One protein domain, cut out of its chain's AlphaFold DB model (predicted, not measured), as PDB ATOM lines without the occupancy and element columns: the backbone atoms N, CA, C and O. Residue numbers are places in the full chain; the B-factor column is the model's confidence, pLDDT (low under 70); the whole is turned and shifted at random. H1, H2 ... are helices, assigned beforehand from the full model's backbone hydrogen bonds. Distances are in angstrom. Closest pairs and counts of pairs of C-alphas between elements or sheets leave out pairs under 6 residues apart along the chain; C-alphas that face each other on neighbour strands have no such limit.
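Overview. This is residues 5 to 133 and 205 to 240 of the 243 residues of the protein "dUTP diphosphatase" of endosymbiont GvMRE of Glomus versiforme (UniProt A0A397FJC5). The longest helix, H3, runs through the middle of an all-helix domain. H2, H4 and H5 run along H3 in a bundle of four helices, and H1 and H6, side by side, cross H3 on its side away from H4; residues 58 to 63 stick out of the body. The printed part has 165 residues with six named helices, H1 to H6 in order along the chain, and no named strand. The whole is compact and rounded, with a radius of gyration of the C-alphas of 16.4 A and spans of 49 by 42 by 33 A.

Arrangement. H3, residues 72 to 95, is the hub, touching four other helices. H2, residues 33 to 54, touches it at a shallow tilt of 19 degrees, opposite ways, and the two form a helical hairpin; their closest C-alphas, of Leu 50 and Glu 81, are 5.0 A apart. H4, residues 114 to 127, touches H2 at a shallow tilt of 4 degrees, opposite ways, closest at the C-alphas of Leu 44 and Phe 122, 6.6 A. H5, residues 205 to 214, touches H4 at a shallow tilt of 19 degrees, opposite ways, with the C-alphas of Leu 117 and Ile 207 closest at 6.1 A. H3 and H5 only just touch, with 3 pairs of C-alphas within 8 A. H6, residues 220 to 239, touches H3 about perpendicular, at 79 degrees, with the C-alphas of Ile 83 and Tyr 227 closest at 5.9 A. H1, residues 5 to 24, touches residues 87 to 94 of H3 about perpendicular, at 80 degrees; the closest C-alphas, of Lys 11 and Leu 90, are 5.8 A apart. H1 and H6 touch at a shallow tilt of 10 degrees, the same way, closest at the C-alphas of Leu 17 and Trp 235, 6.9 A. H2 is apart from H6. In each of the six helices every O i to N i+4 pair is within hydrogen-bond range.

Along the chain. H3 is 34.8 A from first to last C-alpha, starting at C-alpha 72 (275.856, 278.743, 257.676). H2 measures 31.5 A, H1 29.0 A and H6 28.5 A. H1 begins at C-alpha 5 (248.145, 268.070, 255.406), and H6 ends at C-alpha 239 (253.011, 294.633, 247.052).

Size, cuts and confidence. The C-alphas of Thr 28 and Gly 63, the two farthest apart, are 49.2 A apart. Residues 134 to 204 are cut out, and C-alphas 133 and 205 are 24.0 A apart across the cut. The links H2 to H3 and H3 to H4 are long, with 17 and 18 residues. Mean pLDDT of the printed part is 90.7; residues 130 to 133 are under 70.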
ATOM      1  N   GLU A   5     248.709 266.841 254.839       96.38
ATOM      2  CA  GLU A   5     248.145 268.070 255.406       96.38
ATOM      3  C   GLU A   5     249.012 269.282 255.064       96.38
ATOM      4  O   GLU A   5     248.493 270.285 254.565       96.38
ATOM      5  N   THR A   6     250.332 269.168 255.222       97.38
ATOM      6  CA  THR A   6     251.246 270.251 254.848       97.38
ATOM      7  C   THR A   6     251.280 270.460 253.349       97.38
ATOM      8  O   THR A   6     251.168 271.601 252.918       97.38
ATOM      9  N   ILE A   7     251.320 269.408 252.523       96.94
ATOM     10  CA  ILE A   7     251.249 269.575 251.061       96.94
ATOM     11  C   ILE A   7     249.988 270.362 250.670       96.94
ATOM     12  O   ILE A   7     250.076 271.317 249.900       96.94
ATOM     13  N   LYS A   8     248.819 270.025 251.238       96.06
ATOM     14  CA  LYS A   8     247.568 270.772 251.005       96.06
ATOM     15  C   LYS A   8     247.678 272.234 251.439       96.06
ATOM     16  O   LYS A   8     247.220 273.115 250.713       96.06
ATOM     17  N   LYS A   9     248.301 272.498 252.589       97.81
ATOM     18  CA  LYS A   9     248.538 273.857 253.087       97.81
ATOM     19  C   LYS A   9     249.440 274.662 252.147       97.81
ATOM     20  O   LYS A   9     249.066 275.763 251.755       97.81
ATOM     21  N   LEU A  10     250.591 274.119 251.751       98.25
ATOM     22  CA  LEU A  10     251.540 274.816 250.875       98.25
ATOM     23  C   LEU A  10     250.936 275.074 249.487       98.25
ATOM     24  O   LEU A  10     251.087 276.175 248.958       98.25
ATOM     25  N   LYS A  11     250.181 274.109 248.937       97.38
ATOM     26  CA  LYS A  11     249.399 274.274 247.700       97.38
ATOM     27  C   LYS A  11     248.441 275.461 247.783       97.38
ATOM     28  O   LYS A  11     248.431 276.286 246.873       97.38
ATOM     29  N   LEU A  12     247.678 275.568 248.873       96.75
ATOM     30  CA  LEU A  12     246.735 276.667 249.084       96.75
ATOM     31  C   LEU A  12     247.446 278.027 249.164       96.75
ATOM     32  O   LEU A  12     246.995 278.997 248.563       96.75
ATOM     33  N   GLU A  13     248.566 278.110 249.884       97.81
ATOM     34  CA  GLU A  13     249.344 279.353 249.969       97.81
ATOM     35  C   GLU A  13     249.996 279.733 248.629       97.81
ATOM     36  O   GLU A  13     250.066 280.918 248.299       97.81
ATOM     37  N   GLN A  14     250.427 278.751 247.824       98.12
ATOM     38  CA  GLN A  14     250.933 279.021 246.474       98.12
ATOM     39  C   GLN A  14     249.823 279.523 245.550       98.12
ATOM     40  O   GLN A  14     250.022 280.496 244.830       98.12
ATOM     41  N   GLU A  15     248.644 278.901 245.595       94.56
ATOM     42  CA  GLU A  15     247.502 279.295 244.767       94.56
ATOM     43  C   GLU A  15     247.112 280.758 245.016       94.56
ATOM     44  O   GLU A  15     246.918 281.516 244.065       94.56
ATOM     45  N   LYS A  16     247.065 281.184 246.286       95.81
ATOM     46  CA  LYS A  16     246.788 282.583 246.646       95.81
ATOM     47  C   LYS A  16     247.826 283.542 246.055       95.81
ATOM     48  O   LYS A  16     247.453 284.584 245.516       95.81
ATOM     49  N   LEU A  17     249.113 283.202 246.168       93.69
ATOM     50  CA  LEU A  17     250.206 284.026 245.644       93.69
ATOM     51  C   LEU A  17     250.141 284.123 244.112       93.69
ATOM     52  O   LEU A  17     250.222 285.222 243.561       93.69
ATOM     53  N   ASP A  18     249.931 283.000 243.428       93.50
ATOM     54  CA  ASP A  18     249.831 282.945 241.968       93.50
ATOM     55  C   ASP A  18     248.643 283.766 241.456       93.50
ATOM     56  O   ASP A  18     248.793 284.581 240.542       93.50
ATOM     57  N   GLN A  19     247.466 283.608 242.073       91.38
ATOM     58  CA  GLN A  19     246.270 284.381 241.728       91.38
ATOM     59  C   GLN A  19     246.504 285.885 241.899       91.38
ATOM     60  O   GLN A  19     246.114 286.668 241.029       91.38
ATOM     61  N   PHE A  20     247.184 286.294 242.973       92.00
ATOM     62  CA  PHE A  20     247.535 287.694 243.188       92.00
ATOM     63  C   PHE A  20     248.470 288.233 242.103       92.00
ATOM     64  O   PHE A  20     248.208 289.303 241.553       92.00
ATOM     65  N   ILE A  21     249.525 287.493 241.751       89.38
ATOM     66  CA  ILE A  21     250.476 287.884 240.698       89.38
ATOM     67  C   ILE A  21     249.769 288.000 239.343       89.38
ATOM     68  O   ILE A  21     249.979 288.978 238.623       89.38
ATOM     69  N   ILE A  22     248.910 287.032 239.003       88.56
ATOM     70  CA  ILE A  22     248.143 287.016 237.751       88.56
ATOM     71  C   ILE A  22     247.249 288.251 237.646       88.56
ATOM     72  O   ILE A  22     247.283 288.944 236.626       88.56
ATOM     73  N   GLN A  23     246.484 288.548 238.700       88.75
ATOM     74  CA  GLN A  23     245.581 289.699 238.736       88.75
ATOM     75  C   GLN A  23     246.354 291.019 238.700       88.75
ATOM     76  O   GLN A  23     246.049 291.888 237.888       88.75
ATOM     77  N   LYS A  24     247.388 291.161 239.537       90.00
ATOM     78  CA  LYS A  24     248.180 292.391 239.637       90.00
ATOM     79  C   LYS A  24     248.890 292.738 238.326       90.00
ATOM     80  O   LYS A  24     248.929 293.906 237.946       90.00
ATOM     81  N   ASN A  25     249.444 291.738 237.644       88.44
ATOM     82  CA  ASN A  25     250.230 291.936 236.425       88.44
ATOM     83  C   ASN A  25     249.404 291.786 235.137       88.44
ATOM     84  O   ASN A  25     249.981 291.802 234.051       88.44
ATOM     85  N   ASN A  26     248.074 291.651 235.236       88.38
ATOM     86  CA  ASN A  26     247.164 291.448 234.102       88.38
ATOM     87  C   ASN A  26     247.600 290.295 233.175       88.38
ATOM     88  O   ASN A  26     247.555 290.410 231.949       88.38
ATOM     89  N   ILE A  27     248.055 289.180 233.754       85.12
ATOM     90  CA  ILE A  27     248.523 288.020 232.988       85.12
ATOM     91  C   ILE A  27     247.304 287.298 232.408       85.12
ATOM     92  O   ILE A  27     246.555 286.639 233.126       85.12
ATOM     93  N   THR A  28     247.111 287.394 231.094       84.12
ATOM     94  CA  THR A  28     245.975 286.774 230.389       84.12
ATOM     95  C   THR A  28     246.287 285.382 229.842       84.12
ATOM     96  O   THR A  28     245.378 284.651 229.459       84.12
ATOM     97  N   ASP A  29     247.563 284.991 229.812       78.12
ATOM     98  CA  ASP A  29     248.045 283.760 229.185       78.12
ATOM     99  C   ASP A  29     248.550 282.717 230.200       78.12
ATOM    100  O   ASP A  29     249.270 281.791 229.822       78.12
ATOM    101  N   SER A  30     248.161 282.835 231.477       74.56
ATOM    102  CA  SER A  30     248.679 282.030 232.599       74.56
ATOM    103  C   SER A  30     248.516 280.514 232.415       74.56
ATOM    104  O   SER A  30     249.358 279.756 232.891       74.56
ATOM    105  N   GLN A  31     247.510 280.076 231.653       74.75
ATOM    106  CA  GLN A  31     247.221 278.665 231.348       74.75
ATOM    107  C   GLN A  31     247.643 278.243 229.928       74.75
ATOM    108  O   GLN A  31     247.161 277.250 229.384       74.75
ATOM    109  N   THR A  32     248.526 279.006 229.281       77.06
ATOM    110  CA  THR A  32     248.993 278.703 227.922       77.06
ATOM    111  C   THR A  32     250.304 277.922 227.908       77.06
ATOM    112  O   THR A  32     251.082 277.921 228.865       77.06
ATOM    113  N   LYS A  33     250.617 277.334 226.745       78.12
ATOM    114  CA  LYS A  33     251.927 276.720 226.490       78.12
ATOM    115  C   LYS A  33     253.092 277.685 226.715       78.12
ATOM    116  O   LYS A  33     254.150 277.256 227.168       78.12
ATOM    117  N   ALA A  34     252.905 278.970 226.417       80.75
ATOM    118  CA  ALA A  34     253.933 279.979 226.633       80.75
ATOM    119  C   ALA A  34     254.206 280.189 228.130       80.75
ATOM    120  O   ALA A  34     255.362 280.165 228.543       80.75
ATOM    121  N   SER A  35     253.154 280.310 228.948       80.81
ATOM    122  CA  SER A  35     253.277 280.436 230.408       80.81
ATOM    123  C   SER A  35     253.967 279.231 231.048       80.81
ATOM    124  O   SER A  35     254.874 279.388 231.867       80.81
ATOM    125  N   PHE A  36     253.632 278.022 230.604       84.94
ATOM    126  CA  PHE A  36     254.322 276.816 231.056       84.94
ATOM    127  C   PHE A  36     255.812 276.814 230.706       84.94
ATOM    128  O   PHE A  36     256.635 276.507 231.557       84.94
ATOM    129  N   ILE A  37     256.184 277.181 229.473       86.75
ATOM    130  CA  ILE A  37     257.601 277.252 229.081       86.75
ATOM    131  C   ILE A  37     258.342 278.272 229.955       86.75
ATOM    132  O   ILE A  37     259.444 277.988 230.414       86.75
ATOM    133  N   ARG A  38     257.732 279.430 230.237       89.94
ATOM    134  CA  ARG A  38     258.329 280.452 231.110       89.94
ATOM    135  C   ARG A  38     258.523 279.952 232.541       89.94
ATOM    136  O   ARG A  38     259.602 280.130 233.091       89.94
ATOM    137  N   THR A  39     257.515 279.305 233.124       92.12
ATOM    138  CA  THR A  39     257.608 278.754 234.490       92.12
ATOM    139  C   THR A  39     258.546 277.548 234.571       92.12
ATOM    140  O   THR A  39     259.210 277.372 235.586       92.12
ATOM    141  N   LYS A  40     258.696 276.780 233.482       92.88
ATOM    142  CA  LYS A  40     259.691 275.700 233.376       92.88
ATOM    143  C   LYS A  40     261.103 276.248 233.386       92.88
ATOM    144  O   LYS A  40     261.938 275.762 234.136       92.88
ATOM    145  N   ILE A  41     261.351 277.279 232.580       94.69
ATOM    146  CA  ILE A  41     262.634 277.984 232.579       94.69
ATOM    147  C   ILE A  41     262.918 278.558 233.965       94.69
ATOM    148  O   ILE A  41     264.025 278.382 234.449       94.69
ATOM    149  N   ALA A  42     261.931 279.185 234.611       96.25
ATOM    150  CA  ALA A  42     262.100 279.714 235.960       96.25
ATOM    151  C   ALA A  42     262.529 278.618 236.949       96.25
ATOM    152  O   ALA A  42     263.579 278.754 237.560       96.25
ATOM    153  N   LEU A  43     261.820 277.485 237.010       97.69
ATOM    154  CA  LEU A  43     262.214 276.362 237.869       97.69
ATOM    155  C   LEU A  43     263.627 275.834 237.553       97.69
ATOM    156  O   LEU A  43     264.404 275.578 238.466       97.69
ATOM    157  N   LEU A  44     263.991 275.689 236.275       97.94
ATOM    158  CA  LEU A  44     265.343 275.261 235.884       97.94
ATOM    159  C   LEU A  44     266.422 276.269 236.304       97.94
ATOM    160  O   LEU A  44     267.530 275.859 236.647       97.94
ATOM    161  N   VAL A  45     266.113 277.567 236.259       98.44
ATOM    162  CA  VAL A  45     267.007 278.630 236.730       98.44
ATOM    163  C   VAL A  45     267.204 278.516 238.238       98.44
ATOM    164  O   VAL A  45     268.354 278.426 238.647       98.44
ATOM    165  N   GLU A  46     266.137 278.383 239.033       98.56
ATOM    166  CA  GLU A  46     266.241 278.198 240.494       98.56
ATOM    167  C   GLU A  46     267.055 276.941 240.860       98.56
ATOM    168  O   GLU A  46     267.902 276.971 241.749       98.56
ATOM    169  N   ILE A  47     266.889 275.830 240.124       98.50
ATOM    170  CA  ILE A  47     267.717 274.622 240.322       98.50
ATOM    171  C   ILE A  47     269.195 274.916 239.994       98.50
ATOM    172  O   ILE A  47     270.105 274.404 240.653       98.50
ATOM    173  N   GLY A  48     269.462 275.747 238.983       98.31
ATOM    174  CA  GLY A  48     270.807 276.217 238.647       98.31
ATOM    175  C   GLY A  48     271.409 277.154 239.699       98.31
ATOM    176  O   GLY A  48     272.602 277.045 239.996       98.31
ATOM    177  N   GLU A  49     270.601 278.036 240.285       98.50
ATOM    178  CA  GLU A  49     270.987 278.918 241.393       98.50
ATOM    179  C   GLU A  49     271.303 278.093 242.645       98.50
ATOM    180  O   GLU A  49     272.408 278.202 243.182       98.50
ATOM    181  N   LEU A  50     270.448 277.128 242.989       98.31
ATOM    182  CA  LEU A  50     270.711 276.121 244.016       98.31
ATOM    183  C   LEU A  50     272.039 275.389 243.774       98.31
ATOM    184  O   LEU A  50     272.875 275.300 244.674       98.31
ATOM    185  N   ALA A  51     272.277 274.881 242.562       97.12
ATOM    186  CA  ALA A  51     273.528 274.198 242.233       97.12
ATOM    187  C   ALA A  51     274.752 275.114 242.426       97.12
ATOM    188  O   ALA A  51     275.804 274.672 242.908       97.12
ATOM    189  N   ASN A  52     274.627 276.394 242.069       96.19
ATOM    190  CA  ASN A  52     275.679 277.390 242.243       96.19
ATOM    191  C   ASN A  52     275.940 277.733 243.708       96.19
ATOM    192  O   ASN A  52     277.114 277.865 244.064       96.19
ATOM    193  N   GLU A  53     274.902 277.827 244.538       96.25
ATOM    194  CA  GLU A  53     275.038 278.020 245.982       96.25
ATOM    195  C   GLU A  53     275.619 276.774 246.666       96.25
ATOM    196  O   GLU A  53     276.377 276.902 247.625       96.25
ATOM    197  N   LEU A  54     275.372 275.564 246.152       94.50
ATOM    198  CA  LEU A  54     275.979 274.328 246.669       94.50
ATOM    199  C   LEU A  54     277.448 274.152 246.266       94.50
ATOM    200  O   LEU A  54     278.255 273.683 247.066       94.50
ATOM    201  N   GLU A  55     277.819 274.531 245.041       94.56
ATOM    202  CA  GLU A  55     279.167 274.383 244.463       94.56
ATOM    203  C   GLU A  55     279.708 272.937 244.367       94.56
ATOM    204  O   GLU A  55     280.876 272.720 244.000       94.56
ATOM    205  N   THR A  56     278.882 271.926 244.639       91.88
ATOM    206  CA  THR A  56     279.264 270.502 244.690       91.88
ATOM    207  C   THR A  56     279.822 270.007 243.354       91.88
ATOM    208  O   THR A  56     280.829 269.295 243.334       91.88
ATOM    209  N   PHE A  57     279.316 270.517 242.227       92.00
ATOM    210  CA  PHE A  57     279.744 270.132 240.874       92.00
ATOM    211  C   PHE A  57     281.078 270.751 240.403       92.00
ATOM    212  O   PHE A  57     281.712 270.228 239.486       92.00
ATOM    213  N   LYS A  58     281.546 271.855 241.017       92.50
ATOM    214  CA  LYS A  58     282.722 272.659 240.580       92.50
ATOM    215  C   LYS A  58     284.097 271.977 240.753       92.50
ATOM    216  O   LYS A  58     284.962 272.524 241.428       92.50
ATOM    217  N   HIS A  59     284.282 270.739 240.296       88.56
ATOM    218  CA  HIS A  59     285.405 269.841 240.638       88.56
ATOM    219  C   HIS A  59     286.817 270.426 240.409       88.56
ATOM    220  O   HIS A  59     287.782 269.951 240.995       88.56
ATOM    221  N   TRP A  60     286.941 271.487 239.611       91.19
ATOM    222  CA  TRP A  60     288.176 272.246 239.380       91.19
ATOM    223  C   TRP A  60     288.563 273.225 240.511       91.19
ATOM    224  O   TRP A  60     289.680 273.742 240.518       91.19
ATOM    225  N   LYS A  61     287.667 273.518 241.466       88.88
ATOM    226  CA  LYS A  61     287.926 274.428 242.598       88.88
ATOM    227  C   LYS A  61     288.677 273.686 243.713       88.88
ATOM    228  O   LYS A  61     288.193 272.677 244.217       88.88
ATOM    229  N   LYS A  62     289.843 274.194 244.132       85.69
ATOM    230  CA  LYS A  62     290.591 273.672 245.297       85.69
ATOM    231  C   LYS A  62     289.933 274.110 246.613       85.69
ATOM    232  O   LYS A  62     289.370 275.199 246.675       85.69
ATOM    233  N   GLY A  63     290.048 273.291 247.664       80.25
ATOM    234  CA  GLY A  63     289.576 273.637 249.017       80.25
ATOM    235  C   GLY A  63     288.053 273.711 249.151       80.25
ATOM    236  O   GLY A  63     287.540 274.573 249.861       80.25
ATOM    237  N   LYS A  64     287.321 272.856 248.430       79.44
ATOM    238  CA  LYS A  64     285.864 272.795 248.546       79.44
ATOM    239  C   LYS A  64     285.439 272.357 249.936       79.44
ATOM    240  O   LYS A  64     285.964 271.386 250.466       79.44
ATOM    241  N   LYS A  65     284.423 273.042 250.440       84.38
ATOM    242  CA  LYS A  65     283.673 272.635 251.619       84.38
ATOM    243  C   LYS A  65     282.563 271.687 251.178       84.38
ATOM    244  O   LYS A  65     281.856 271.982 250.213       84.38
ATOM    245  N   THR A  66     282.420 270.568 251.871       86.75
ATOM    246  CA  THR A  66     281.197 269.758 251.814       86.75
ATOM    247  C   THR A  66     280.010 270.568 252.347       86.75
ATOM    248  O   THR A  66     280.202 271.606 252.984       86.75
ATOM    249  N   ILE A  67     278.773 270.099 252.142       87.31
ATOM    250  CA  ILE A  67     277.589 270.729 252.758       87.31
ATOM    251  C   ILE A  67     277.768 270.870 254.277       87.31
ATOM    252  O   ILE A  67     277.435 271.911 254.837       87.31
ATOM    253  N   ALA A  68     278.346 269.859 254.932       85.75
ATOM    254  CA  ALA A  68     278.580 269.856 256.374       85.75
ATOM    255  C   ALA A  68     279.623 270.894 256.836       85.75
ATOM    256  O   ALA A  68     279.588 271.328 257.984       85.75
ATOM    257  N   GLU A  69     280.543 271.296 255.958       88.94
ATOM    258  CA  GLU A  69     281.611 272.264 256.250       88.94
ATOM    259  C   GLU A  69     281.291 273.679 255.737       88.94
ATOM    260  O   GLU A  69     282.064 274.618 255.966       88.94
ATOM    261  N   LYS A  70     280.194 273.834 254.984       90.38
ATOM    262  CA  LYS A  70     279.794 275.091 254.345       90.38
ATOM    263  C   LYS A  70     279.421 276.140 255.396       90.38
ATOM    264  O   LYS A  70     278.932 275.818 256.476       90.38
ATOM    265  N   ASP A  71     279.691 277.409 255.081       92.19
ATOM    266  CA  ASP A  71     279.315 278.518 255.959       92.19
ATOM    267  C   ASP A  71     277.790 278.523 256.179       92.19
ATOM    268  O   ASP A  71     277.054 278.335 255.206       92.19
ATOM    269  N   PRO A  72     277.291 278.738 257.410       92.88
ATOM    270  CA  PRO A  72     275.856 278.743 257.676       92.88
ATOM    271  C   PRO A  72     275.062 279.727 256.810       92.88
ATOM    272  O   PRO A  72     273.929 279.414 256.450       92.88
ATOM    273  N   ASN A  73     275.636 280.876 256.438       93.25
ATOM    274  CA  ASN A  73     274.963 281.840 255.567       93.25
ATOM    275  C   ASN A  73     274.895 281.338 254.122       93.25
ATOM    276  O   ASN A  73     273.862 281.481 253.476       93.25
ATOM    277  N   ASP A  74     275.960 280.712 253.622       92.44
ATOM    278  CA  ASP A  74     275.958 280.108 252.284       92.44
ATOM    279  C   ASP A  74     275.000 278.907 252.223       92.44
ATOM    280  O   ASP A  74     274.286 278.715 251.242       92.44
ATOM    281  N   LEU A  75     274.940 278.104 253.289       94.56
ATOM    282  CA  LEU A  75     273.972 277.014 253.399       94.56
ATOM    283  C   LEU A  75     272.534 277.550 253.472       94.56
ATOM    284  O   LEU A  75     271.623 276.937 252.919       94.56
ATOM    285  N   GLN A  76     272.325 278.691 254.133       96.50
ATOM    286  CA  GLN A  76     271.025 279.354 254.188       96.50
ATOM    287  C   GLN A  76     270.575 279.840 252.806       96.50
ATOM    288  O   GLN A  76     269.410 279.638 252.472       96.50
ATOM    289  N   LYS A  77     271.475 280.389 251.980       97.06
ATOM    290  CA  LYS A  77     271.162 280.733 250.582       97.06
ATOM    291  C   LYS A  77     270.754 279.506 249.779       97.06
ATOM    292  O   LYS A  77     269.689 279.506 249.183       97.06
ATOM    293  N   ALA A  78     271.516 278.413 249.864       97.56
ATOM    294  CA  ALA A  78     271.151 277.167 249.187       97.56
ATOM    295  C   ALA A  78     269.765 276.643 249.618       97.56
ATOM    296  O   ALA A  78     269.001 276.152 248.792       97.56
ATOM    297  N   LYS A  79     269.400 276.763 250.902       98.31
ATOM    298  CA  LYS A  79     268.041 276.429 251.364       98.31
ATOM    299  C   LYS A  79     266.984 277.346 250.758       98.31
ATOM    300  O   LYS A  79     265.902 276.866 250.445       98.31
ATOM    301  N   GLU A  80     267.272 278.636 250.626       98.06
ATOM    302  CA  GLU A  80     266.356 279.603 250.015       98.06
ATOM    303  C   GLU A  80     266.108 279.274 248.539       98.06
ATOM    304  O   GLU A  80     264.941 279.140 248.176       98.06
ATOM    305  N   GLU A  81     267.154 278.993 247.755       98.56
ATOM    306  CA  GLU A  81     267.013 278.585 246.344       98.56
ATOM    307  C   GLU A  81     266.262 277.247 246.195       98.56
ATOM    308  O   GLU A  81     265.430 277.060 245.303       98.56
ATOM    309  N   LEU A  82     266.486 276.295 247.112       98.69
ATOM    310  CA  LEU A  82     265.711 275.051 247.130       98.69
ATOM    311  C   LEU A  82     264.218 275.327 247.385       98.69
ATOM    312  O   LEU A  82     263.355 274.703 246.769       98.69
ATOM    313  N   ILE A  83     263.886 276.273 248.266       98.69
ATOM    314  CA  ILE A  83     262.497 276.670 248.530       98.69
ATOM    315  C   ILE A  83     261.887 277.445 247.352       98.69
ATOM    316  O   ILE A  83     260.695 277.281 247.085       98.69
ATOM    317  N   ASP A  84     262.669 278.218 246.600       98.62
ATOM    318  CA  ASP A  84     262.200 278.824 245.348       98.62
ATOM    319  C   ASP A  84     261.834 277.765 244.303       98.62
ATOM    320  O   ASP A  84     260.777 277.859 243.668       98.62
ATOM    321  N   CYS A  85     262.602 276.673 244.219       98.62
ATOM    322  CA  CYS A  85     262.213 275.511 243.416       98.62
ATOM    323  C   CYS A  85     260.848 274.949 243.860       98.62
ATOM    324  O   CYS A  85     259.998 274.635 243.020       98.62
ATOM    325  N   LEU A  86     260.605 274.846 245.176       98.69
ATOM    326  CA  LEU A  86     259.336 274.350 245.723       98.69
ATOM    327  C   LEU A  86     258.149 275.254 245.358       98.69
ATOM    328  O   LEU A  86     257.069 274.736 245.073       98.69
ATOM    329  N   HIS A  87     258.329 276.579 245.324       98.56
ATOM    330  CA  HIS A  87     257.292 277.522 244.891       98.56
ATOM    331  C   HIS A  87     256.817 277.226 243.463       98.56
ATOM    332  O   HIS A  87     255.625 276.992 243.245       98.56
ATOM    333  N   PHE A  88     257.740 277.162 242.497       97.44
ATOM    334  CA  PHE A  88     257.387 276.864 241.104       97.44
ATOM    335  C   PHE A  88     256.808 275.456 240.936       97.44
ATOM    336  O   PHE A  88     255.838 275.266 240.197       97.44
ATOM    337  N   TYR A  89     257.351 274.473 241.656       97.31
ATOM    338  CA  TYR A  89     256.809 273.119 241.678       97.31
ATOM    339  C   TYR A  89     255.353 273.083 242.175       97.31
ATOM    340  O   TYR A  89     254.502 272.442 241.555       97.31
ATOM    341  N   LEU A  90     255.026 273.803 243.254       97.12
ATOM    342  CA  LEU A  90     253.666 273.852 243.798       97.12
ATOM    343  C   LEU A  90     252.682 274.569 242.867       97.12
ATOM    344  O   LEU A  90     251.538 274.123 242.745       97.12
ATOM    345  N   SER A  91     253.121 275.610 242.151       94.06
ATOM    346  CA  SER A  91     252.316 276.241 241.094       94.06
ATOM    347  C   SER A  91     251.915 275.225 240.024       94.06
ATOM    348  O   SER A  91     250.768 275.202 239.573       94.06
ATOM    349  N   TRP A  92     252.825 274.323 239.650       91.75
ATOM    350  CA  TRP A  92     252.520 273.241 238.716       91.75
ATOM    351  C   TRP A  92     251.635 272.163 239.318       91.75
ATOM    352  O   TRP A  92     250.665 271.758 238.686       91.75
ATOM    353  N   VAL A  93     251.892 271.736 240.551       92.25
ATOM    354  CA  VAL A  93     251.004 270.803 241.256       92.25
ATOM    355  C   VAL A  93     249.557 271.314 241.272       92.25
ATOM    356  O   VAL A  93     248.631 270.527 241.064       92.25
ATOM    357  N   ASN A  94     249.354 272.619 241.471       88.88
ATOM    358  CA  ASN A  94     248.037 273.251 241.398       88.88
ATOM    359  C   ASN A  94     247.488 273.281 239.964       88.88
ATOM    360  O   ASN A  94     246.359 272.847 239.738       88.88
ATOM    361  N   ALA A  95     248.285 273.725 238.987       85.00
ATOM    362  CA  ALA A  95     247.864 273.821 237.587       85.00
ATOM    363  C   ALA A  95     247.469 272.463 236.975       85.00
ATOM    364  O   ALA A  95     246.505 272.386 236.218       85.00
ATOM    365  N   PHE A  96     248.186 271.393 237.330       83.50
ATOM    366  CA  PHE A  96     247.920 270.019 236.889       83.50
ATOM    367  C   PHE A  96     246.985 269.245 237.835       83.50
ATOM    368  O   PHE A  96     246.699 268.079 237.579       83.50
ATOM    369  N   GLN A  97     246.507 269.877 238.914       85.31
ATOM    370  CA  GLN A  97     245.592 269.290 239.903       85.31
ATOM    371  C   GLN A  97     246.085 267.954 240.482       85.31
ATOM    372  O   GLN A  97     245.316 267.014 240.679       85.31
ATOM    373  N   ILE A  98     247.384 267.865 240.778       85.88
ATOM    374  CA  ILE A  98     247.993 266.628 241.268       85.88
ATOM    375  C   ILE A  98     247.533 266.350 242.699       85.88
ATOM    376  O   ILE A  98     247.676 267.192 243.599       85.88
ATOM    377  N   ASP A  99     246.981 265.157 242.900       87.25
ATOM    378  CA  ASP A  99     246.608 264.622 244.204       87.25
ATOM    379  C   ASP A  99     247.790 263.879 244.837       87.25
ATOM    380  O   ASP A  99     248.448 263.090 244.164       87.25
ATOM    381  N   PHE A 100     248.027 264.137 246.126       91.19
ATOM    382  CA  PHE A 100     249.101 263.549 246.938       91.19
ATOM    383  C   PHE A 100     248.570 262.583 248.006       91.19
ATOM    384  O   PHE A 100     249.303 262.207 248.915       91.19
ATOM    385  N   SER A 101     247.292 262.193 247.948       89.19
ATOM    386  CA  SER A 101     246.651 261.403 249.011       89.19
ATOM    387  C   SER A 101     247.294 260.029 249.256       89.19
ATOM    388  O   SER A 101     247.239 259.518 250.370       89.19
ATOM    389  N   ASP A 102     247.931 259.450 248.238       87.69
ATOM    390  CA  ASP A 102     248.703 258.199 248.290       87.69
ATOM    391  C   ASP A 102     250.227 258.428 248.230       87.69
ATOM    392  O   ASP A 102     250.993 257.468 248.118       87.69
ATOM    393  N   TYR A 103     250.687 259.679 248.310       89.25
ATOM    394  CA  TYR A 103     252.111 259.982 248.376       89.25
ATOM    395  C   TYR A 103     252.691 259.535 249.716       89.25
ATOM    396  O   TYR A 103     252.155 259.825 250.786       89.25
ATOM    397  N   GLN A 104     253.827 258.849 249.652       81.31
ATOM    398  CA  GLN A 104     254.605 258.478 250.822       81.31
ATOM    399  C   GLN A 104     256.073 258.717 250.529       81.31
ATOM    400  O   GLN A 104     256.627 258.116 249.604       81.31
ATOM    401  N   PHE A 105     256.709 259.544 251.356       84.94
ATOM    402  CA  PHE A 105     258.151 259.699 251.296       84.94
ATOM    403  C   PHE A 105     258.842 258.361 251.572       84.94
ATOM    404  O   PHE A 105     258.488 257.625 252.500       84.94
ATOM    405  N   ARG A 106     259.873 258.069 250.780       83.56
ATOM    406  CA  ARG A 106     260.740 256.906 250.947       83.56
ATOM    407  C   ARG A 106     262.181 257.349 250.779       83.56
ATOM    408  O   ARG A 106     262.540 257.843 249.717       83.56
ATOM    409  N   LYS A 107     263.004 257.121 251.802       80.56
ATOM    410  CA  LYS A 107     264.435 257.419 251.716       80.56
ATOM    411  C   LYS A 107     265.051 256.665 250.535       80.56
ATOM    412  O   LYS A 107     264.799 255.465 250.381       80.56
ATOM    413  N   LEU A 108     265.840 257.358 249.719       78.00
ATOM    414  CA  LEU A 108     266.496 256.755 248.561       78.00
ATOM    415  C   LEU A 108     267.649 255.838 249.004       78.00
ATOM    416  O   LEU A 108     268.432 256.182 249.890       78.00
ATOM    417  N   VAL A 109     267.719 254.641 248.408       74.00
ATOM    418  CA  VAL A 109     268.750 253.628 248.691       74.00
ATOM    419  C   VAL A 109     269.265 253.030 247.366       74.00
ATOM    420  O   VAL A 109     268.445 252.508 246.608       74.00
ATOM    421  N   PRO A 110     270.589 253.047 247.088       84.62
ATOM    422  CA  PRO A 110     271.637 253.689 247.891       84.62
ATOM    423  C   PRO A 110     271.401 255.200 248.025       84.62
ATOM    424  O   PRO A 110     270.690 255.783 247.212       84.62
ATOM    425  N   GLU A 111     271.933 255.806 249.090       85.06
ATOM    426  CA  GLU A 111     271.757 257.242 249.325       85.06
ATOM    427  C   GLU A 111     272.522 258.019 248.240       85.06
ATOM    428  O   GLU A 111     273.750 257.902 248.200       85.06
ATOM    429  N   PRO A 112     271.830 258.772 247.366       86.75
ATOM    430  CA  PRO A 112     272.483 259.499 246.288       86.75
ATOM    431  C   PRO A 112     273.300 260.673 246.836       86.75
ATOM    432  O   PRO A 112     272.997 261.214 247.908       86.75
ATOM    433  N   ASP A 113     274.324 261.089 246.101       91.25
ATOM    434  CA  ASP A 113     275.053 262.321 246.393       91.25
ATOM    435  C   ASP A 113     274.293 263.575 245.920       91.25
ATOM    436  O   ASP A 113     273.237 263.518 245.282       91.25
ATOM    437  N   GLU A 114     274.803 264.752 246.277       93.69
ATOM    438  CA  GLU A 114     274.167 266.028 245.950       93.69
ATOM    439  C   GLU A 114     274.083 266.290 244.442       93.69
ATOM    440  O   GLU A 114     273.118 266.890 243.972       93.69
ATOM    441  N   ASN A 115     275.087 265.865 243.671       93.69
ATOM    442  CA  ASN A 115     275.111 266.069 242.226       93.69
ATOM    443  C   ASN A 115     274.141 265.116 241.521       93.69
ATOM    444  O   ASN A 115     273.509 265.523 240.547       93.69
ATOM    445  N   GLU A 116     273.989 263.886 242.018       93.12
ATOM    446  CA  GLU A 116     272.970 262.944 241.549       93.12
ATOM    447  C   GLU A 116     271.560 263.501 241.777       93.12
ATOM    448  O   GLU A 116     270.738 263.492 240.860       93.12
ATOM    449  N   LEU A 117     271.295 264.068 242.961       93.94
ATOM    450  CA  LEU A 117     270.016 264.712 243.276       93.94
ATOM    451  C   LEU A 117     269.765 265.958 242.413       93.94
ATOM    452  O   LEU A 117     268.674 266.106 241.865       93.94
ATOM    453  N   LEU A 118     270.765 266.829 242.230       95.62
ATOM    454  CA  LEU A 118     270.658 268.001 241.348       95.62
ATOM    455  C   LEU A 118     270.367 267.598 239.899       95.62
ATOM    456  O   LEU A 118     269.477 268.157 239.258       95.62
ATOM    457  N   LEU A 119     271.091 266.605 239.377       92.31
ATOM    458  CA  LEU A 119     270.877 266.105 238.021       92.31
ATOM    459  C   LEU A 119     269.487 265.475 237.868       92.31
ATOM    460  O   LEU A 119     268.845 265.651 236.829       92.31
ATOM    461  N   ALA A 120     269.005 264.778 238.900       92.12
ATOM    462  CA  ALA A 120     267.663 264.218 238.923       92.12
ATOM    463  C   ALA A 120     266.590 265.322 238.937       92.12
ATOM    464  O   ALA A 120     265.639 265.228 238.164       92.12
ATOM    465  N   LEU A 121     266.768 266.409 239.703       95.38
ATOM    466  CA  LEU A 121     265.870 267.574 239.663       95.38
ATOM    467  C   LEU A 121     265.805 268.196 238.266       95.38
ATOM    468  O   LEU A 121     264.705 268.438 237.769       95.38
ATOM    469  N   PHE A 122     266.947 268.409 237.602       93.69
ATOM    470  CA  PHE A 122     266.963 268.879 236.212       93.69
ATOM    471  C   PHE A 122     266.213 267.919 235.286       93.69
ATOM    472  O   PHE A 122     265.362 268.344 234.508       93.69
ATOM    473  N   SER A 123     266.497 266.621 235.394       89.62
ATOM    474  CA  SER A 123     265.935 265.599 234.508       89.62
ATOM    475  C   SER A 123     264.420 265.468 234.664       89.62
ATOM    476  O   SER A 123     263.697 265.519 233.672       89.62
ATOM    477  N   GLU A 124     263.916 265.361 235.896       89.62
ATOM    478  CA  GLU A 124     262.473 265.309 236.162       89.62
ATOM    479  C   GLU A 124     261.788 266.618 235.754       89.62
ATOM    480  O   GLU A 124     260.698 266.592 235.179       89.62
ATOM    481  N   THR A 125     262.457 267.762 235.958       92.19
ATOM    482  CA  THR A 125     261.938 269.057 235.505       92.19
ATOM    483  C   THR A 125     261.787 269.095 233.980       92.19
ATOM    484  O   THR A 125     260.765 269.537 233.446       92.19
ATOM    485  N   GLU A 126     262.771 268.561 233.256       88.81
ATOM    486  CA  GLU A 126     262.726 268.436 231.801       88.81
ATOM    487  C   GLU A 126     261.632 267.483 231.314       88.81
ATOM    488  O   GLU A 126     261.030 267.729 230.264       88.81
ATOM    489  N   MET A 127     261.307 266.447 232.086       84.81
ATOM    490  CA  MET A 127     260.242 265.504 231.751       84.81
ATOM    491  C   MET A 127     258.829 266.075 231.915       84.81
ATOM    492  O   MET A 127     257.900 265.530 231.309       84.81
ATOM    493  N   PHE A 128     258.634 267.181 232.649       82.19
ATOM    494  CA  PHE A 128     257.329 267.839 232.663       82.19
ATOM    495  C   PHE A 128     256.958 268.308 231.257       82.19
ATOM    496  O   PHE A 128     257.658 269.101 230.611       82.19
ATOM    497  N   SER A 129     255.804 267.837 230.801       70.75
ATOM    498  CA  SER A 129     255.213 268.204 229.528       70.75
ATOM    499  C   SER A 129     253.737 268.524 229.740       70.75
ATOM    500  O   SER A 129     253.039 267.845 230.484       70.75
ATOM    501  N   LEU A 130     253.244 269.562 229.064       60.25
ATOM    502  CA  LEU A 130     251.821 269.927 229.093       60.25
ATOM    503  C   LEU A 130     250.903 268.866 228.484       60.25
ATOM    504  O   LEU A 130     249.690 268.965 228.638       60.25
ATOM    505  N   LYS A 131     251.479 267.945 227.704       54.28
ATOM    506  CA  LYS A 131     250.812 266.933 226.887       54.28
ATOM    507  C   LYS A 131     251.843 265.878 226.487       54.28
ATOM    508  O   LYS A 131     252.775 266.217 225.757       54.28
ATOM    509  N   THR A 132     251.625 264.613 226.826       37.34
ATOM    510  CA  THR A 132     252.092 263.513 225.975       37.34
ATOM    511  C   THR A 132     250.912 262.628 225.559       37.34
ATOM    512  O   THR A 132     250.798 261.498 226.032       37.34
ATOM    513  N   PRO A 133     250.082 263.043 224.578       36.66
ATOM    514  CA  PRO A 133     249.407 262.063 223.755       36.66
ATOM    515  C   PRO A 133     250.502 261.246 223.073       36.66
ATOM    516  O   PRO A 133     251.413 261.788 222.439       36.66
ATOM    517  N   LEU A 205     259.224 265.486 244.031       96.69
ATOM    518  CA  LEU A 205     259.060 265.774 245.458       96.69
ATOM    519  C   LEU A 205     259.967 264.901 246.331       96.69
ATOM    520  O   LEU A 205     260.582 265.406 247.262       96.69
ATOM    521  N   LEU A 206     260.108 263.619 245.994       95.00
ATOM    522  CA  LEU A 206     260.999 262.698 246.697       95.00
ATOM    523  C   LEU A 206     262.465 263.159 246.640       95.00
ATOM    524  O   LEU A 206     263.151 263.162 247.660       95.00
ATOM    525  N   ILE A 207     262.932 263.575 245.459       96.38
ATOM    526  CA  ILE A 207     264.290 264.101 245.246       96.38
ATOM    527  C   ILE A 207     264.479 265.412 246.019       96.38
ATOM    528  O   ILE A 207     265.491 265.583 246.701       96.38
ATOM    529  N   PHE A 208     263.498 266.318 245.944       98.25
ATOM    530  CA  PHE A 208     263.482 267.567 246.706       98.25
ATOM    531  C   PHE A 208     263.619 267.303 248.209       98.25
ATOM    532  O   PHE A 208     264.443 267.923 248.876       98.25
ATOM    533  N   GLU A 209     262.838 266.366 248.743       96.81
ATOM    534  CA  GLU A 209     262.816 266.033 250.163       96.81
ATOM    535  C   GLU A 209     264.116 265.365 250.643       96.81
ATOM    536  O   GLU A 209     264.602 265.678 251.734       96.81
ATOM    537  N   GLU A 210     264.732 264.505 249.824       95.50
ATOM    538  CA  GLU A 210     266.051 263.924 250.118       95.50
ATOM    539  C   GLU A 210     267.135 265.017 250.162       95.50
ATOM    540  O   GLU A 210     267.930 265.080 251.106       95.50
ATOM    541  N   LEU A 211     267.131 265.943 249.192       97.06
ATOM    542  CA  LEU A 211     268.076 267.061 249.158       97.06
ATOM    543  C   LEU A 211     267.845 268.042 250.317       97.06
ATOM    544  O   LEU A 211     268.805 268.463 250.964       97.06
ATOM    545  N   ALA A 212     266.589 268.349 250.645       97.62
ATOM    546  CA  ALA A 212     266.218 269.148 251.812       97.62
ATOM    547  C   ALA A 212     266.798 268.548 253.104       97.62
ATOM    548  O   ALA A 212     267.409 269.265 253.907       97.62
ATOM    549  N   GLY A 213     266.697 267.224 253.261       95.81
ATOM    550  CA  GLY A 213     267.297 266.484 254.368       95.81
ATOM    551  C   GLY A 213     268.816 266.663 254.454       95.81
ATOM    552  O   GLY A 213     269.337 266.934 255.543       95.81
ATOM    553  N   LYS A 214     269.524 266.591 253.317       94.88
ATOM    554  CA  LYS A 214     270.979 266.827 253.239       94.88
ATOM    555  C   LYS A 214     271.371 268.262 253.589       94.88
ATOM    556  O   LYS A 214     272.378 268.461 254.261       94.88
ATOM    557  N   LEU A 215     270.547 269.251 253.237       96.00
ATOM    558  CA  LEU A 215     270.743 270.648 253.653       96.00
ATOM    559  C   LEU A 215     270.377 270.903 255.121       96.00
ATOM    560  O   LEU A 215     270.571 272.008 255.629       96.00
ATOM    561  N   GLY A 216     269.874 269.897 255.837       95.00
ATOM    562  CA  GLY A 216     269.540 269.987 257.254       95.00
ATOM    563  C   GLY A 216     268.095 270.395 257.544       95.00
ATOM    564  O   GLY A 216     267.792 270.666 258.701       95.00
ATOM    565  N   MET A 217     267.208 270.413 256.545       96.38
ATOM    566  CA  MET A 217     265.754 270.501 256.738       96.38
ATOM    567  C   MET A 217     265.210 269.084 256.957       96.38
ATOM    568  O   MET A 217     264.773 268.408 256.028       96.38
ATOM    569  N   LYS A 218     265.347 268.581 258.188       92.31
ATOM    570  CA  LYS A 218     265.112 267.163 258.520       92.31
ATOM    571  C   LYS A 218     263.665 266.876 258.908       92.31
ATOM    572  O   LYS A 218     263.238 265.721 258.886       92.31
ATOM    573  N   SER A 219     262.913 267.906 259.272       94.81
ATOM    574  CA  SER A 219     261.507 267.812 259.637       94.81
ATOM    575  C   SER A 219     260.616 268.481 258.597       94.81
ATOM    576  O   SER A 219     261.034 269.338 257.826       94.81
ATOM    577  N   GLU A 220     259.351 268.072 258.579       95.75
ATOM    578  CA  GLU A 220     258.304 268.762 257.823       95.75
ATOM    579  C   GLU A 220     258.206 270.248 258.188       95.75
ATOM    580  O   GLU A 220     258.099 271.093 257.303       95.75
ATOM    581  N   LYS A 221     258.326 270.553 259.484       97.19
ATOM    582  CA  LYS A 221     258.270 271.911 260.017       97.19
ATOM    583  C   LYS A 221     259.379 272.804 259.452       97.19
ATOM    584  O   LYS A 221     259.108 273.957 259.144       97.19
ATOM    585  N   ASP A 222     260.589 272.273 259.261       97.69
ATOM    586  CA  ASP A 222     261.702 273.041 258.680       97.69
ATOM    587  C   ASP A 222     261.367 273.524 257.260       97.69
ATOM    588  O   ASP A 222     261.596 274.684 256.920       97.69
ATOM    589  N   ILE A 223     260.797 272.633 256.441       98.31
ATOM    590  CA  ILE A 223     260.402 272.934 255.058       98.31
ATOM    591  C   ILE A 223     259.219 273.906 255.053       98.31
ATOM    592  O   ILE A 223     259.227 274.889 254.313       98.31
ATOM    593  N   GLU A 224     258.212 273.651 255.890       98.44
ATOM    594  CA  GLU A 224     257.020 274.489 256.002       98.44
ATOM    595  C   GLU A 224     257.367 275.927 256.417       98.44
ATOM    596  O   GLU A 224     256.929 276.880 255.773       98.44
ATOM    597  N   GLU A 225     258.175 276.109 257.464       98.25
ATOM    598  CA  GLU A 225     258.567 277.435 257.948       98.25
ATOM    599  C   GLU A 225     259.415 278.189 256.920       98.25
ATOM    600  O   GLU A 225     259.185 279.382 256.690       98.25
ATOM    601  N   ALA A 226     260.358 277.504 256.266       98.31
ATOM    602  CA  ALA A 226     261.181 278.099 255.218       98.31
ATOM    603  C   ALA A 226     260.325 278.554 254.025       98.31
ATOM    604  O   ALA A 226     260.471 279.686 253.555       98.31
ATOM    605  N   TYR A 227     259.369 277.720 253.610       98.69
ATOM    606  CA  TYR A 227     258.409 278.061 252.567       98.69
ATOM    607  C   TYR A 227     257.535 279.256 252.951       98.69
ATOM    608  O   TYR A 227     257.442 280.214 252.191       98.69
ATOM    609  N   LEU A 228     256.908 279.253 254.132       98.19
ATOM    610  CA  LEU A 228     256.022 280.346 254.550       98.19
ATOM    611  C   LEU A 228     256.782 281.671 254.696       98.19
ATOM    612  O   LEU A 228     256.264 282.729 254.326       98.19
ATOM    613  N   LYS A 229     258.030 281.622 255.177       98.06
ATOM    614  CA  LYS A 229     258.923 282.785 255.213       98.06
ATOM    615  C   LYS A 229     259.176 283.323 253.804       98.06
ATOM    616  O   LYS A 229     259.030 284.529 253.591       98.06
ATOM    617  N   LYS A 230     259.520 282.459 252.842       97.56
ATOM    618  CA  LYS A 230     259.775 282.882 251.458       97.56
ATOM    619  C   LYS A 230     258.508 283.369 250.755       97.56
ATOM    620  O   LYS A 230     258.536 284.418 250.113       97.56
ATOM    621  N   ASN A 231     257.376 282.702 250.976       97.38
ATOM    622  CA  ASN A 231     256.063 283.111 250.480       97.38
ATOM    623  C   ASN A 231     255.731 284.544 250.928       97.38
ATOM    624  O   ASN A 231     255.391 285.380 250.094       97.38
ATOM    625  N   LYS A 232     255.923 284.865 252.216       95.94
ATOM    626  CA  LYS A 232     255.725 286.221 252.747       95.94
ATOM    627  C   LYS A 232     256.633 287.254 252.071       95.94
ATOM    628  O   LYS A 232     256.154 288.313 251.681       95.94
ATOM    629  N   ILE A 233     257.920 286.945 251.893       95.19
ATOM    630  CA  ILE A 233     258.863 287.828 251.181       95.19
ATOM    631  C   ILE A 233     258.380 288.087 249.746       95.19
ATOM    632  O   ILE A 233     258.441 289.218 249.261       95.19
ATOM    633  N   ASN A 234     257.866 287.057 249.073       93.19
ATOM    634  CA  ASN A 234     257.320 287.184 247.728       93.19
ATOM    635  C   ASN A 234     256.044 288.043 247.710       93.19
ATOM    636  O   ASN A 234     255.927 288.905 246.841       93.19
ATOM    637  N   TRP A 235     255.140 287.902 248.685       93.00
ATOM    638  CA  TRP A 235     253.994 288.806 248.852       93.00
ATOM    639  C   TRP A 235     254.423 290.263 249.029       93.00
ATOM    640  O   TRP A 235     253.930 291.129 248.305       93.00
ATOM    641  N   ASP A 236     255.365 290.532 249.935       92.44
ATOM    642  CA  ASP A 236     255.872 291.883 250.204       92.44
ATOM    643  C   ASP A 236     256.478 292.503 248.933       92.44
ATOM    644  O   ASP A 236     256.115 293.616 248.532       92.44
ATOM    645  N   ARG A 237     257.313 291.730 248.220       90.69
ATOM    646  CA  ARG A 237     257.900 292.123 246.930       90.69
ATOM    647  C   ARG A 237     256.819 292.464 245.908       90.69
ATOM    648  O   ARG A 237     256.914 293.489 245.233       90.69
ATOM    649  N   GLN A 238     255.780 291.634 245.810       87.12
ATOM    650  CA  GLN A 238     254.673 291.867 244.892       87.12
ATOM    651  C   GLN A 238     253.779 293.022 245.337       87.12
ATOM    652  O   GLN A 238     253.125 293.595 244.482       87.12
ATOM    653  N   GLN A 239     253.749 293.442 246.603       86.44
ATOM    654  CA  GLN A 239     253.011 294.633 247.052       86.44
ATOM    655  C   GLN A 239     253.776 295.945 246.830       86.44
ATOM    656  O   GLN A 239     253.179 297.015 246.902       86.44
ATOM    657  N   GLY A 240     255.057 295.876 246.459       80.19
ATOM    658  CA  GLY A 240     255.925 297.051 246.341       80.19
ATOM    659  C   GLY A 240     256.590 297.445 247.662       80.19
ATOM    660  O   GLY A 240     257.273 298.466 247.712       80.19
TER     661      GLY A 240